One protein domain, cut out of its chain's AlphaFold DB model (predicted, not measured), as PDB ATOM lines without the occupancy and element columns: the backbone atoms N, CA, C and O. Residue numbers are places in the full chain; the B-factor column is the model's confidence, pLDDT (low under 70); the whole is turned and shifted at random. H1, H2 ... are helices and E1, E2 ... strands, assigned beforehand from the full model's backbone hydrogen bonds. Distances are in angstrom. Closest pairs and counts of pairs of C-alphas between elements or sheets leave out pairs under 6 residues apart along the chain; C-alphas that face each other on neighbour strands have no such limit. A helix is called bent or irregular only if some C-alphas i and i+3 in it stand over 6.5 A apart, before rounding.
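Overview. This is residues 341 to 421 of the 421 residues of the protein "Transglycosylase" of Bacteroides heparinolyticus (UniProt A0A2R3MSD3). A long helix, H3, is crossed at a steep angle by H1, with H2 at the end where H3 begins, and a small two-stranded hairpin, E1 and E2, completes the body, E2 near residues 371 to 378 of H3. After H3 the chain folds back through residues 391 to 400 to the short helix H4, which leads straight into E1. The printed part has 81 residues, in the order H1, H2, H3, H4, E1, E2; the class is mostly helix, and the strands are antiparallel. It is compact and rounded, with a radius of gyration of the C-alphas of 12.4 A and spans of 34 by 30 by 23 A.

Arrangement. H1, residues 346 to 355, touches residues 377 to 385 of H3, residues 371 to 390, at a steep tilt of 55 degrees, opposite ways; the closest C-alphas, of Ile 350 and Ile 381, are 6.5 A apart. H2, residues 359 to 367, only just touches H3, with 3 pairs of C-alphas within 8 A, at residue 373 of H3 alone; the closest are Ala 365 and Leu 373, 6.3 A. H4, residues 401 to 405, is close to H1 but not clearly touching; the closest C-alphas, of Ile 347 and Asp 403, are 6.5 A apart. E1, residues 406 to 408, and E2, residues 415 to 417, form a hairpin, with N 407 and O 416 at 2.9 A. H1 and H2 have every O i to N i+4 pair within hydrogen-bond range, H3 14 of 16, and H4 0 of 1 but 2 of 2 O i to N i+3 pairs.

Along the chain. H1 begins at C-alpha 346, (39.557, 12.314, 38.159), and is 14.9 A long; H2 is 12.5 A. H3, 29.4 A, ends at C-alpha 390, (51.223, 10.675, 45.316), and is only just irregular: C-alphas 383 and 386 are 6.7 A apart. E2 ends at C-alpha 417, (29.102, -0.839, 37.616).

Size, cuts and confidence. The C-alphas farthest apart, of Gln 368 and Gln 392, are 34.7 A apart. The printed part has no cut and no long link. Its mean pLDDT is 90.5; residue 402 and residues 420 to 421 are under 70.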
ATOM      1  N   SER A 341      36.088  18.305  28.035       96.94
ATOM      2  CA  SER A 341      37.246  17.741  28.744       96.94
ATOM      3  C   SER A 341      37.564  18.485  30.046       96.94
ATOM      4  O   SER A 341      38.012  17.871  31.013       96.94
ATOM      5  N   SER A 342      37.242  19.782  30.132       96.31
ATOM      6  CA  SER A 342      37.405  20.600  31.341       96.31
ATOM      7  C   SER A 342      36.468  20.248  32.495       96.31
ATOM      8  O   SER A 342      36.685  20.714  33.612       96.31
ATOM      9  N   LYS A 343      35.417  19.465  32.236       96.44
ATOM     10  CA  LYS A 343      34.423  19.038  33.230       96.44
ATOM     11  C   LYS A 343      34.593  17.583  33.664       96.44
ATOM     12  O   LYS A 343      33.791  17.111  34.465       96.44
ATOM     13  N   LEU A 344      35.593  16.879  33.135       95.44
ATOM     14  CA  LEU A 344      35.842  15.496  33.515       95.44
ATOM     15  C   LEU A 344      36.367  15.408  34.945       95.44
ATOM     16  O   LEU A 344      37.248  16.169  35.352       95.44
ATOM     17  N   ASN A 345      35.851  14.442  35.696       93.56
ATOM     18  CA  ASN A 345      36.374  14.116  37.012       93.56
ATOM     19  C   ASN A 345      37.648  13.255  36.912       93.56
ATOM     20  O   ASN A 345      38.024  12.736  35.860       93.56
ATOM     21  N   ALA A 346      38.320  13.080  38.049       93.50
ATOM     22  CA  ALA A 346      39.557  12.314  38.159       93.50
ATOM     23  C   ALA A 346      39.461  10.880  37.606       93.50
ATOM     24  O   ALA A 346      40.398  10.402  36.963       93.50
ATOM     25  N   ILE A 347      38.347  10.187  37.855       94.62
ATOM     26  CA  ILE A 347      38.162   8.805  37.410       94.62
ATOM     27  C   ILE A 347      37.910   8.754  35.905       94.62
ATOM     28  O   ILE A 347      38.540   7.949  35.228       94.62
ATOM     29  N   GLU A 348      37.078   9.639  35.363       96.31
ATOM     30  CA  GLU A 348      36.812   9.743  33.922       96.31
ATOM     31  C   GLU A 348      38.100  10.010  33.132       96.31
ATOM     32  O   GLU A 348      38.360   9.368  32.114       96.31
ATOM     33  N   VAL A 349      38.978  10.875  33.650       96.56
ATOM     34  CA  VAL A 349      40.303  11.121  33.060       96.56
ATOM     35  C   VAL A 349      41.173   9.856  33.073       96.56
ATOM     36  O   VAL A 349      41.825   9.539  32.076       96.56
ATOM     37  N   ILE A 350      41.159   9.079  34.162       95.81
ATOM     38  CA  ILE A 350      41.858   7.783  34.223       95.81
ATOM     39  C   ILE A 350      41.251   6.782  33.229       95.81
ATOM     40  O   ILE A 350      41.999   6.049  32.577       95.81
ATOM     41  N   VAL A 351      39.926   6.760  33.070       96.81
ATOM     42  CA  VAL A 351      39.234   5.904  32.093       96.81
ATOM     43  C   VAL A 351      39.699   6.233  30.676       96.81
ATOM     44  O   VAL A 351      40.055   5.309  29.949       96.81
ATOM     45  N   LEU A 352      39.816   7.514  30.304       97.56
ATOM     46  CA  LEU A 352      40.352   7.906  28.991       97.56
ATOM     47  C   LEU A 352      41.742   7.304  28.734       97.56
ATOM     48  O   LEU A 352      41.988   6.755  27.663       97.56
ATOM     49  N   THR A 353      42.629   7.278  29.728       95.50
ATOM     50  CA  THR A 353      43.953   6.643  29.555       95.50
ATOM     51  C   THR A 353      43.911   5.122  29.413       95.50
ATOM     52  O   THR A 353      44.816   4.539  28.825       95.50
ATOM     53  N   TYR A 354      42.875   4.456  29.927       95.94
ATOM     54  CA  TYR A 354      42.684   3.019  29.713       95.94
ATOM     55  C   TYR A 354      42.273   2.704  28.267       95.94
ATOM     56  O   TYR A 354      42.566   1.620  27.763       95.94
ATOM     57  N   ILE A 355      41.610   3.652  27.598       96.62
ATOM     58  CA  ILE A 355      41.108   3.503  26.228       96.62
ATOM     59  C   ILE A 355      42.259   3.553  25.213       96.62
ATOM     60  O   ILE A 355      42.310   2.710  24.316       96.62
ATOM     61  N   ILE A 356      43.204   4.485  25.393       94.62
ATOM     62  CA  ILE A 356      44.291   4.807  24.443       94.62
ATOM     63  C   ILE A 356      44.985   3.573  23.830       94.62
ATOM     64  O   ILE A 356      45.151   3.529  22.608       94.62
ATOM     65  N   PRO A 357      45.385   2.535  24.595       90.19
ATOM     66  CA  PRO A 357      46.113   1.411  24.011       90.19
ATOM     67  C   PRO A 357      45.278   0.546  23.055       90.19
ATOM     68  O   PRO A 357      45.851  -0.141  22.203       90.19
ATOM     69  N   ARG A 358      43.948   0.493  23.239       92.25
ATOM     70  CA  ARG A 358      43.025  -0.386  22.495       92.25
ATOM     71  C   ARG A 358      41.618   0.239  22.365       92.25
ATOM     72  O   ARG A 358      40.664  -0.336  22.899       92.25
ATOM     73  N   PRO A 359      41.463   1.351  21.626       95.12
ATOM     74  CA  PRO A 359      40.218   2.125  21.588       95.12
ATOM     75  C   PRO A 359      39.023   1.326  21.059       95.12
ATOM     76  O   PRO A 359      37.994   1.227  21.721       95.12
ATOM     77  N   ILE A 360      39.193   0.650  19.918       94.75
ATOM     78  CA  ILE A 360      38.132  -0.155  19.290       94.75
ATOM     79  C   ILE A 360      37.668  -1.289  20.213       94.75
ATOM     80  O   ILE A 360      36.474  -1.494  20.410       94.75
ATOM     81  N   HIS A 361      38.615  -1.976  20.856       94.94
ATOM     82  CA  HIS A 361      38.294  -3.050  21.796       94.94
ATOM     83  C   HIS A 361      37.537  -2.532  23.022       94.94
ATOM     84  O   HIS A 361      36.613  -3.188  23.496       94.94
ATOM     85  N   PHE A 362      37.923  -1.366  23.552       97.25
ATOM     86  CA  PHE A 362      37.190  -0.744  24.649       97.25
ATOM     87  C   PHE A 362      35.768  -0.375  24.227       97.25
ATOM     88  O   PHE A 362      34.830  -0.693  24.952       97.25
ATOM     89  N   TYR A 363      35.608   0.258  23.063       97.44
ATOM     90  CA  TYR A 363      34.309   0.652  22.525       97.44
ATOM     91  C   TYR A 363      33.348  -0.546  22.426       97.44
ATOM     92  O   TYR A 363      32.262  -0.504  23.002       97.44
ATOM     93  N   GLU A 364      33.780  -1.642  21.799       96.75
ATOM     94  CA  GLU A 364      32.993  -2.880  21.687       96.75
ATOM     95  C   GLU A 364      32.673  -3.489  23.063       96.75
ATOM     96  O   GLU A 364      31.533  -3.869  23.352       96.75
ATOM     97  N   ALA A 365      33.673  -3.559  23.947       96.44
ATOM     98  CA  ALA A 365      33.512  -4.137  25.275       96.44
ATOM     99  C   ALA A 365      32.585  -3.305  26.177       96.44
ATOM    100  O   ALA A 365      31.913  -3.879  27.042       96.44
ATOM    101  N   LEU A 366      32.545  -1.981  25.985       96.88
ATOM    102  CA  LEU A 366      31.662  -1.064  26.705       96.88
ATOM    103  C   LEU A 366      30.217  -1.213  26.233       96.88
ATOM    104  O   LEU A 366      29.326  -1.299  27.075       96.88
ATOM    105  N   GLN A 367      29.982  -1.326  24.921       95.25
ATOM    106  CA  GLN A 367      28.645  -1.593  24.376       95.25
ATOM    107  C   GLN A 367      28.038  -2.876  24.957       95.25
ATOM    108  O   GLN A 367      26.857  -2.916  25.289       95.25
ATOM    109  N   GLN A 368      28.864  -3.910  25.125       94.81
ATOM    110  CA  GLN A 368      28.451  -5.194  25.697       94.81
ATOM    111  C   GLN A 368      28.513  -5.229  27.234       94.81
ATOM    112  O   GLN A 368      28.099  -6.217  27.839       94.81
ATOM    113  N   LYS A 369      29.063  -4.189  27.876       93.25
ATOM    114  CA  LYS A 369      29.330  -4.108  29.326       93.25
ATOM    115  C   LYS A 369      29.982  -5.377  29.887       93.25
ATOM    116  O   LYS A 369      29.550  -5.910  30.910       93.25
ATOM    117  N   THR A 370      31.010  -5.874  29.198       93.81
ATOM    118  CA  THR A 370      31.623  -7.171  29.526       93.81
ATOM    119  C   THR A 370      32.201  -7.205  30.945       93.81
ATOM    120  O   THR A 370      32.777  -6.230  31.432       93.81
ATOM    121  N   GLU A 371      32.130  -8.370  31.592       92.50
ATOM    122  CA  GLU A 371      32.777  -8.610  32.890       92.50
ATOM    123  C   GLU A 371      34.279  -8.303  32.842       92.50
ATOM    124  O   GLU A 371      34.818  -7.646  33.731       92.50
ATOM    125  N   GLN A 372      34.954  -8.722  31.768       92.44
ATOM    126  CA  GLN A 372      36.387  -8.498  31.590       92.44
ATOM    127  C   GLN A 372      36.744  -7.005  31.582       92.44
ATOM    128  O   GLN A 372      37.749  -6.622  32.184       92.44
ATOM    129  N   LEU A 373      35.919  -6.168  30.937       94.56
ATOM    130  CA  LEU A 373      36.094  -4.720  30.953       94.56
ATOM    131  C   LEU A 373      36.009  -4.178  32.379       94.56
ATOM    132  O   LEU A 373      36.921  -3.466  32.793       94.56
ATOM    133  N   ARG A 374      34.971  -4.552  33.142       93.88
ATOM    134  CA  ARG A 374      34.798  -4.111  34.539       93.88
ATOM    135  C   ARG A 374      36.034  -4.426  35.378       93.88
ATOM    136  O   ARG A 374      36.581  -3.535  36.025       93.88
ATOM    137  N   ARG A 375      36.528  -5.672  35.305       92.88
ATOM    138  CA  ARG A 375      37.702  -6.118  36.084       92.88
ATOM    139  C   ARG A 375      38.954  -5.330  35.724       92.88
ATOM    140  O   ARG A 375      39.649  -4.831  36.608       92.88
ATOM    141  N   ASN A 376      39.238  -5.219  34.428       93.31
ATOM    142  CA  ASN A 376      40.454  -4.575  33.949       93.31
ATOM    143  C   ASN A 376      40.438  -3.068  34.206       93.31
ATOM    144  O   ASN A 376      41.456  -2.508  34.610       93.31
ATOM    145  N   LEU A 377      39.287  -2.424  34.013       94.56
ATOM    146  CA  LEU A 377      39.136  -0.994  34.238       94.56
ATOM    147  C   LEU A 377      39.263  -0.652  35.726       94.56
ATOM    148  O   LEU A 377      40.016   0.252  36.082       94.56
ATOM    149  N   LEU A 378      38.632  -1.433  36.609       93.62
ATOM    150  CA  LEU A 378      38.803  -1.282  38.054       93.62
ATOM    151  C   LEU A 378      40.265  -1.481  38.476       93.62
ATOM    152  O   LEU A 378      40.784  -0.730  39.304       93.62
ATOM    153  N   GLN A 379      40.953  -2.474  37.904       92.88
ATOM    154  CA  GLN A 379      42.375  -2.692  38.159       92.88
ATOM    155  C   GLN A 379      43.222  -1.497  37.703       92.88
ATOM    156  O   GLN A 379      44.118  -1.078  38.437       92.88
ATOM    157  N   HIS A 380      42.931  -0.933  36.529       93.62
ATOM    158  CA  HIS A 380      43.610   0.254  36.011       93.62
ATOM    159  C   HIS A 380      43.407   1.458  36.935       93.62
ATOM    160  O   HIS A 380      44.383   2.089  37.342       93.62
ATOM    161  N   ILE A 381      42.171   1.715  37.372       93.81
ATOM    162  CA  ILE A 381      41.853   2.785  38.329       93.81
ATOM    163  C   ILE A 381      42.623   2.590  39.641       93.81
ATOM    164  O   ILE A 381      43.331   3.494  40.085       93.81
ATOM    165  N   ARG A 382      42.568   1.388  40.231       92.50
ATOM    166  CA  ARG A 382      43.288   1.054  41.474       92.50
ATOM    167  C   ARG A 382      44.804   1.178  41.337       92.50
ATOM    168  O   ARG A 382      45.480   1.473  42.320       92.50
ATOM    169  N   GLN A 383      45.342   0.955  40.142       91.88
ATOM    170  CA  GLN A 383      46.766   1.092  39.874       91.88
ATOM    171  C   GLN A 383      47.201   2.560  39.795       91.88
ATOM    172  O   GLN A 383      48.243   2.910  40.350       91.88
ATOM    173  N   TYR A 384      46.451   3.411  39.093       93.25
ATOM    174  CA  TYR A 384      46.915   4.760  38.758       93.25
ATOM    175  C   TYR A 384      46.425   5.856  39.690       93.25
ATOM    176  O   TYR A 384      47.176   6.801  39.928       93.25
ATOM    177  N   LEU A 385      45.239   5.715  40.279       92.75
ATOM    178  CA  LEU A 385      44.710   6.713  41.202       92.75
ATOM    179  C   LEU A 385      45.678   6.991  42.376       92.75
ATOM    180  O   LEU A 385      46.026   8.155  42.580       92.75
ATOM    181  N   PRO A 386      46.241   5.982  43.083       92.19
ATOM    182  CA  PRO A 386      47.206   6.243  44.157       92.19
ATOM    183  C   PRO A 386      48.502   6.897  43.659       92.19
ATOM    184  O   PRO A 386      49.103   7.713  44.359       92.19
ATOM    185  N   VAL A 387      48.942   6.553  42.445       91.75
ATOM    186  CA  VAL A 387      50.148   7.131  41.829       91.75
ATOM    187  C   VAL A 387      49.933   8.612  41.522       91.75
ATOM    188  O   VAL A 387      50.813   9.424  41.806       91.75
ATOM    189  N   MET A 388      48.764   8.971  40.993       92.06
ATOM    190  CA  MET A 388      48.395  10.353  40.678       92.06
ATOM    191  C   MET A 388      48.226  11.201  41.934       92.06
ATOM    192  O   MET A 388      48.711  12.330  41.973       92.06
ATOM    193  N   MET A 389      47.639  10.635  42.992       92.00
ATOM    194  CA  MET A 389      47.559  11.292  44.299       92.00
ATOM    195  C   MET A 389      48.945  11.533  44.898       92.00
ATOM    196  O   MET A 389      49.247  12.633  45.352       92.00
ATOM    197  N   LYS A 390      49.835  10.532  44.844       92.19
ATOM    198  CA  LYS A 390      51.223  10.675  45.316       92.19
ATOM    199  C   LYS A 390      51.987  11.759  44.549       92.19
ATOM    200  O   LYS A 390      52.837  12.428  45.126       92.19
ATOM    201  N   LYS A 391      51.697  11.918  43.257       90.25
ATOM    202  CA  LYS A 391      52.267  12.961  42.393       90.25
ATOM    203  C   LYS A 391      51.570  14.320  42.522       90.25
ATOM    204  O   LYS A 391      51.982  15.238  41.828       90.25
ATOM    205  N   GLN A 392      50.551  14.443  43.379       91.50
ATOM    206  CA  GLN A 392      49.741  15.655  43.557       91.50
ATOM    207  C   GLN A 392      49.059  16.137  42.264       91.50
ATOM    208  O   GLN A 392      48.731  17.307  42.128       91.50
ATOM    209  N   ILE A 393      48.821  15.223  41.315       89.94
ATOM    210  CA  ILE A 393      48.044  15.500  40.096       89.94
ATOM    211  C   ILE A 393      46.547  15.515  40.432       89.94
ATOM    212  O   ILE A 393      45.774  16.272  39.852       89.94
ATOM    213  N   ILE A 394      46.139  14.657  41.374       88.44
ATOM    214  CA  ILE A 394      44.761  14.515  41.847       88.44
ATOM    215  C   ILE A 394      44.753  14.707  43.360       88.44
ATOM    216  O   ILE A 394      45.486  14.028  44.082       88.44
ATOM    217  N   HIS A 395      43.897  15.600  43.846       84.69
ATOM    218  CA  HIS A 395      43.677  15.798  45.276       84.69
ATOM    219  C   HIS A 395      42.591  14.850  45.781       84.69
ATOM    220  O   HIS A 395      41.593  14.617  45.103       84.69
ATOM    221  N   ARG A 396      42.777  14.302  46.989       79.38
ATOM    222  CA  ARG A 396      41.866  13.307  47.586       79.38
ATOM    223  C   ARG A 396      40.431  13.812  47.723       79.38
ATOM    224  O   ARG A 396      39.502  13.026  47.617       79.38
ATOM    225  N   GLU A 397      40.282  15.109  47.950       77.81
ATOM    226  CA  GLU A 397      39.002  15.803  48.110       77.81
ATOM    227  C   GLU A 397      38.164  15.793  46.823       77.81
ATOM    228  O   GLU A 397      36.942  15.857  46.888       77.81
ATOM    229  N   ASN A 398      38.808  15.623  45.663       75.94
ATOM    230  CA  ASN A 398      38.170  15.653  44.347       75.94
ATOM    231  C   ASN A 398      37.791  14.254  43.831       75.94
ATOM    232  O   ASN A 398      37.502  14.096  42.646       75.94
ATOM    233  N   VAL A 399      37.853  13.225  44.684       81.25
ATOM    234  CA  VAL A 399      37.565  11.836  44.308       81.25
ATOM    235  C   VAL A 399      36.426  11.307  45.169       81.25
ATOM    236  O   VAL A 399      36.609  11.067  46.365       81.25
ATOM    237  N   SER A 400      35.262  11.080  44.562       78.62
ATOM    238  CA  SER A 400      34.148  10.432  45.249       78.62
ATOM    239  C   SER A 400      34.341   8.918  45.279       78.62
ATOM    240  O   SER A 400      34.789   8.300  44.313       78.62
ATOM    241  N   SER A 401      33.959   8.282  46.388       71.44
ATOM    242  CA  SER A 401      33.906   6.818  46.468       71.44
ATOM    243  C   SER A 401      32.856   6.227  45.521       71.44
ATOM    244  O   SER A 401      33.008   5.080  45.104       71.44
ATOM    245  N   ALA A 402      31.829   7.004  45.153       68.94
ATOM    246  CA  ALA A 402      30.830   6.615  44.161       68.94
ATOM    247  C   ALA A 402      31.453   6.449  42.764       68.94
ATOM    248  O   ALA A 402      31.198   5.438  42.113       68.94
ATOM    249  N   ASP A 403      32.357   7.355  42.374       73.50
ATOM    250  CA  ASP A 403      33.023   7.348  41.060       73.50
ATOM    251  C   ASP A 403      33.920   6.112  40.858       73.50
ATOM    252  O   ASP A 403      34.262   5.749  39.738       73.50
ATOM    253  N   ILE A 404      34.322   5.447  41.947       78.75
ATOM    254  CA  ILE A 404      35.127   4.216  41.897       78.75
ATOM    255  C   ILE A 404      34.236   2.973  41.745       78.75
ATOM    256  O   ILE A 404      34.678   1.967  41.188       78.75
ATOM    257  N   LYS A 405      32.996   3.022  42.245       85.50
ATOM    258  CA  LYS A 405      32.053   1.893  42.221       85.50
ATOM    259  C   LYS A 405      31.304   1.784  40.905       85.50
ATOM    260  O   LYS A 405      30.988   0.679  40.466       85.50
ATOM    261  N   GLN A 406      31.014   2.917  40.277       90.81
ATOM    262  CA  GLN A 406      30.345   2.974  38.986       90.81
ATOM    263  C   GLN A 406      30.875   4.139  38.158       90.81
ATOM    264  O   GLN A 406      31.260   5.170  38.702       90.81
ATOM    265  N   ILE A 407      30.859   3.970  36.840       93.56
ATOM    266  CA  ILE A 407      31.171   5.029  35.885       93.56
ATOM    267  C   ILE A 407      29.902   5.355  35.111       93.56
ATOM    268  O   ILE A 407      29.287   4.469  34.510       93.56
ATOM    269  N   GLU A 408      29.527   6.626  35.126       94.44
ATOM    270  CA  GLU A 408      28.438   7.169  34.322       94.44
ATOM    271  C   GLU A 408      29.011   7.634  32.983       94.44
ATOM    272  O   GLU A 408      29.791   8.582  32.931       94.44
ATOM    273  N   PHE A 409      28.666   6.929  31.908       96.69
ATOM    274  CA  PHE A 409      28.953   7.368  30.545       96.69
ATOM    275  C   PHE A 409      27.760   8.155  29.981       96.69
ATOM    276  O   PHE A 409      26.704   8.219  30.612       96.69
ATOM    277  N   SER A 410      27.924   8.717  28.782       96.62
ATOM    278  CA  SER A 410      26.859   9.358  28.004       96.62
ATOM    279  C   SER A 410      25.624   8.468  27.897       96.62
ATOM    280  O   SER A 410      25.710   7.237  28.013       96.62
ATOM    281  N   ASP A 411      24.474   9.074  27.599       92.81
ATOM    282  CA  ASP A 411      23.185   8.368  27.500       92.81
ATOM    283  C   ASP A 411      23.255   7.147  26.565       92.81
ATOM    284  O   ASP A 411      22.604   6.124  26.783       92.81
ATOM    285  N   LYS A 412      24.128   7.220  25.554       93.94
ATOM    286  CA  LYS A 412      24.423   6.143  24.604       93.94
ATOM    287  C   LYS A 412      24.963   4.862  25.253       93.94
ATOM    288  O   LYS A 412      24.699   3.772  24.746       93.94
ATOM    289  N   PHE A 413      25.757   4.968  26.316       96.00
ATOM    290  CA  PHE A 413      26.418   3.830  26.970       96.00
ATOM    291  C   PHE A 413      25.838   3.537  28.366       96.00
ATOM    292  O   PHE A 413      25.880   2.392  28.843       96.00
ATOM    293  N   GLY A 414      25.254   4.546  29.016       94.69
ATOM    294  CA  GLY A 414      24.683   4.463  30.356       94.69
ATOM    295  C   GLY A 414      25.721   4.110  31.425       94.69
ATOM    296  O   GLY A 414      26.913   4.360  31.286       94.69
ATOM    297  N   VAL A 415      25.276   3.482  32.512       94.69
ATOM    298  CA  VAL A 415      26.142   3.227  33.677       94.69
ATOM    299  C   VAL A 415      26.893   1.897  33.557       94.69
ATOM    300  O   VAL A 415      26.313   0.872  33.169       94.69
ATOM    301  N   LEU A 416      28.177   1.897  33.925       94.62
ATOM    302  CA  LEU A 416      29.000   0.704  34.107       94.62
ATOM    303  C   LEU A 416      29.354   0.534  35.589       94.62
ATOM    304  O   LEU A 416      30.195   1.253  36.123       94.62
ATOM    305  N   VAL A 417      28.747  -0.453  36.243       92.94
ATOM    306  CA  VAL A 417      29.102  -0.839  37.616       92.94
ATOM    307  C   VAL A 417      30.423  -1.611  37.603       92.94
ATOM    308  O   VAL A 417      30.589  -2.531  36.798       92.94
ATOM    309  N   LEU A 418      31.357  -1.221  38.469       88.56
ATOM    310  CA  LEU A 418      32.687  -1.813  38.624       88.56
ATOM    311  C   LEU A 418      32.806  -2.721  39.852       88.56
ATOM    312  O   LEU A 418      33.755  -3.500  39.918       88.56
ATOM    313  N   ASP A 419      31.876  -2.637  40.808       71.06
ATOM    314  CA  ASP A 419      31.855  -3.509  41.984       71.06
ATOM    315  C   ASP A 419      31.669  -4.972  41.553       71.06
ATOM    316  O   ASP A 419      30.592  -5.403  41.143       71.06
ATOM    317  N   ILE A 420      32.757  -5.737  41.629       61.69
ATOM    318  CA  ILE A 420      32.740  -7.190  41.495       61.69
ATOM    319  C   ILE A 420      32.663  -7.715  42.924       61.69
ATOM    320  O   ILE A 420      33.609  -7.509  43.689       61.69
ATOM    321  N   LEU A 421      31.511  -8.299  43.264       43.31
ATOM    322  CA  LEU A 421      31.260  -9.039  44.505       43.31
ATOM    323  C   LEU A 421      32.426  -9.958  44.891       43.31
ATOM    324  O   LEU A 421      32.981 -10.623  43.981       43.31
TER     325      LEU A 421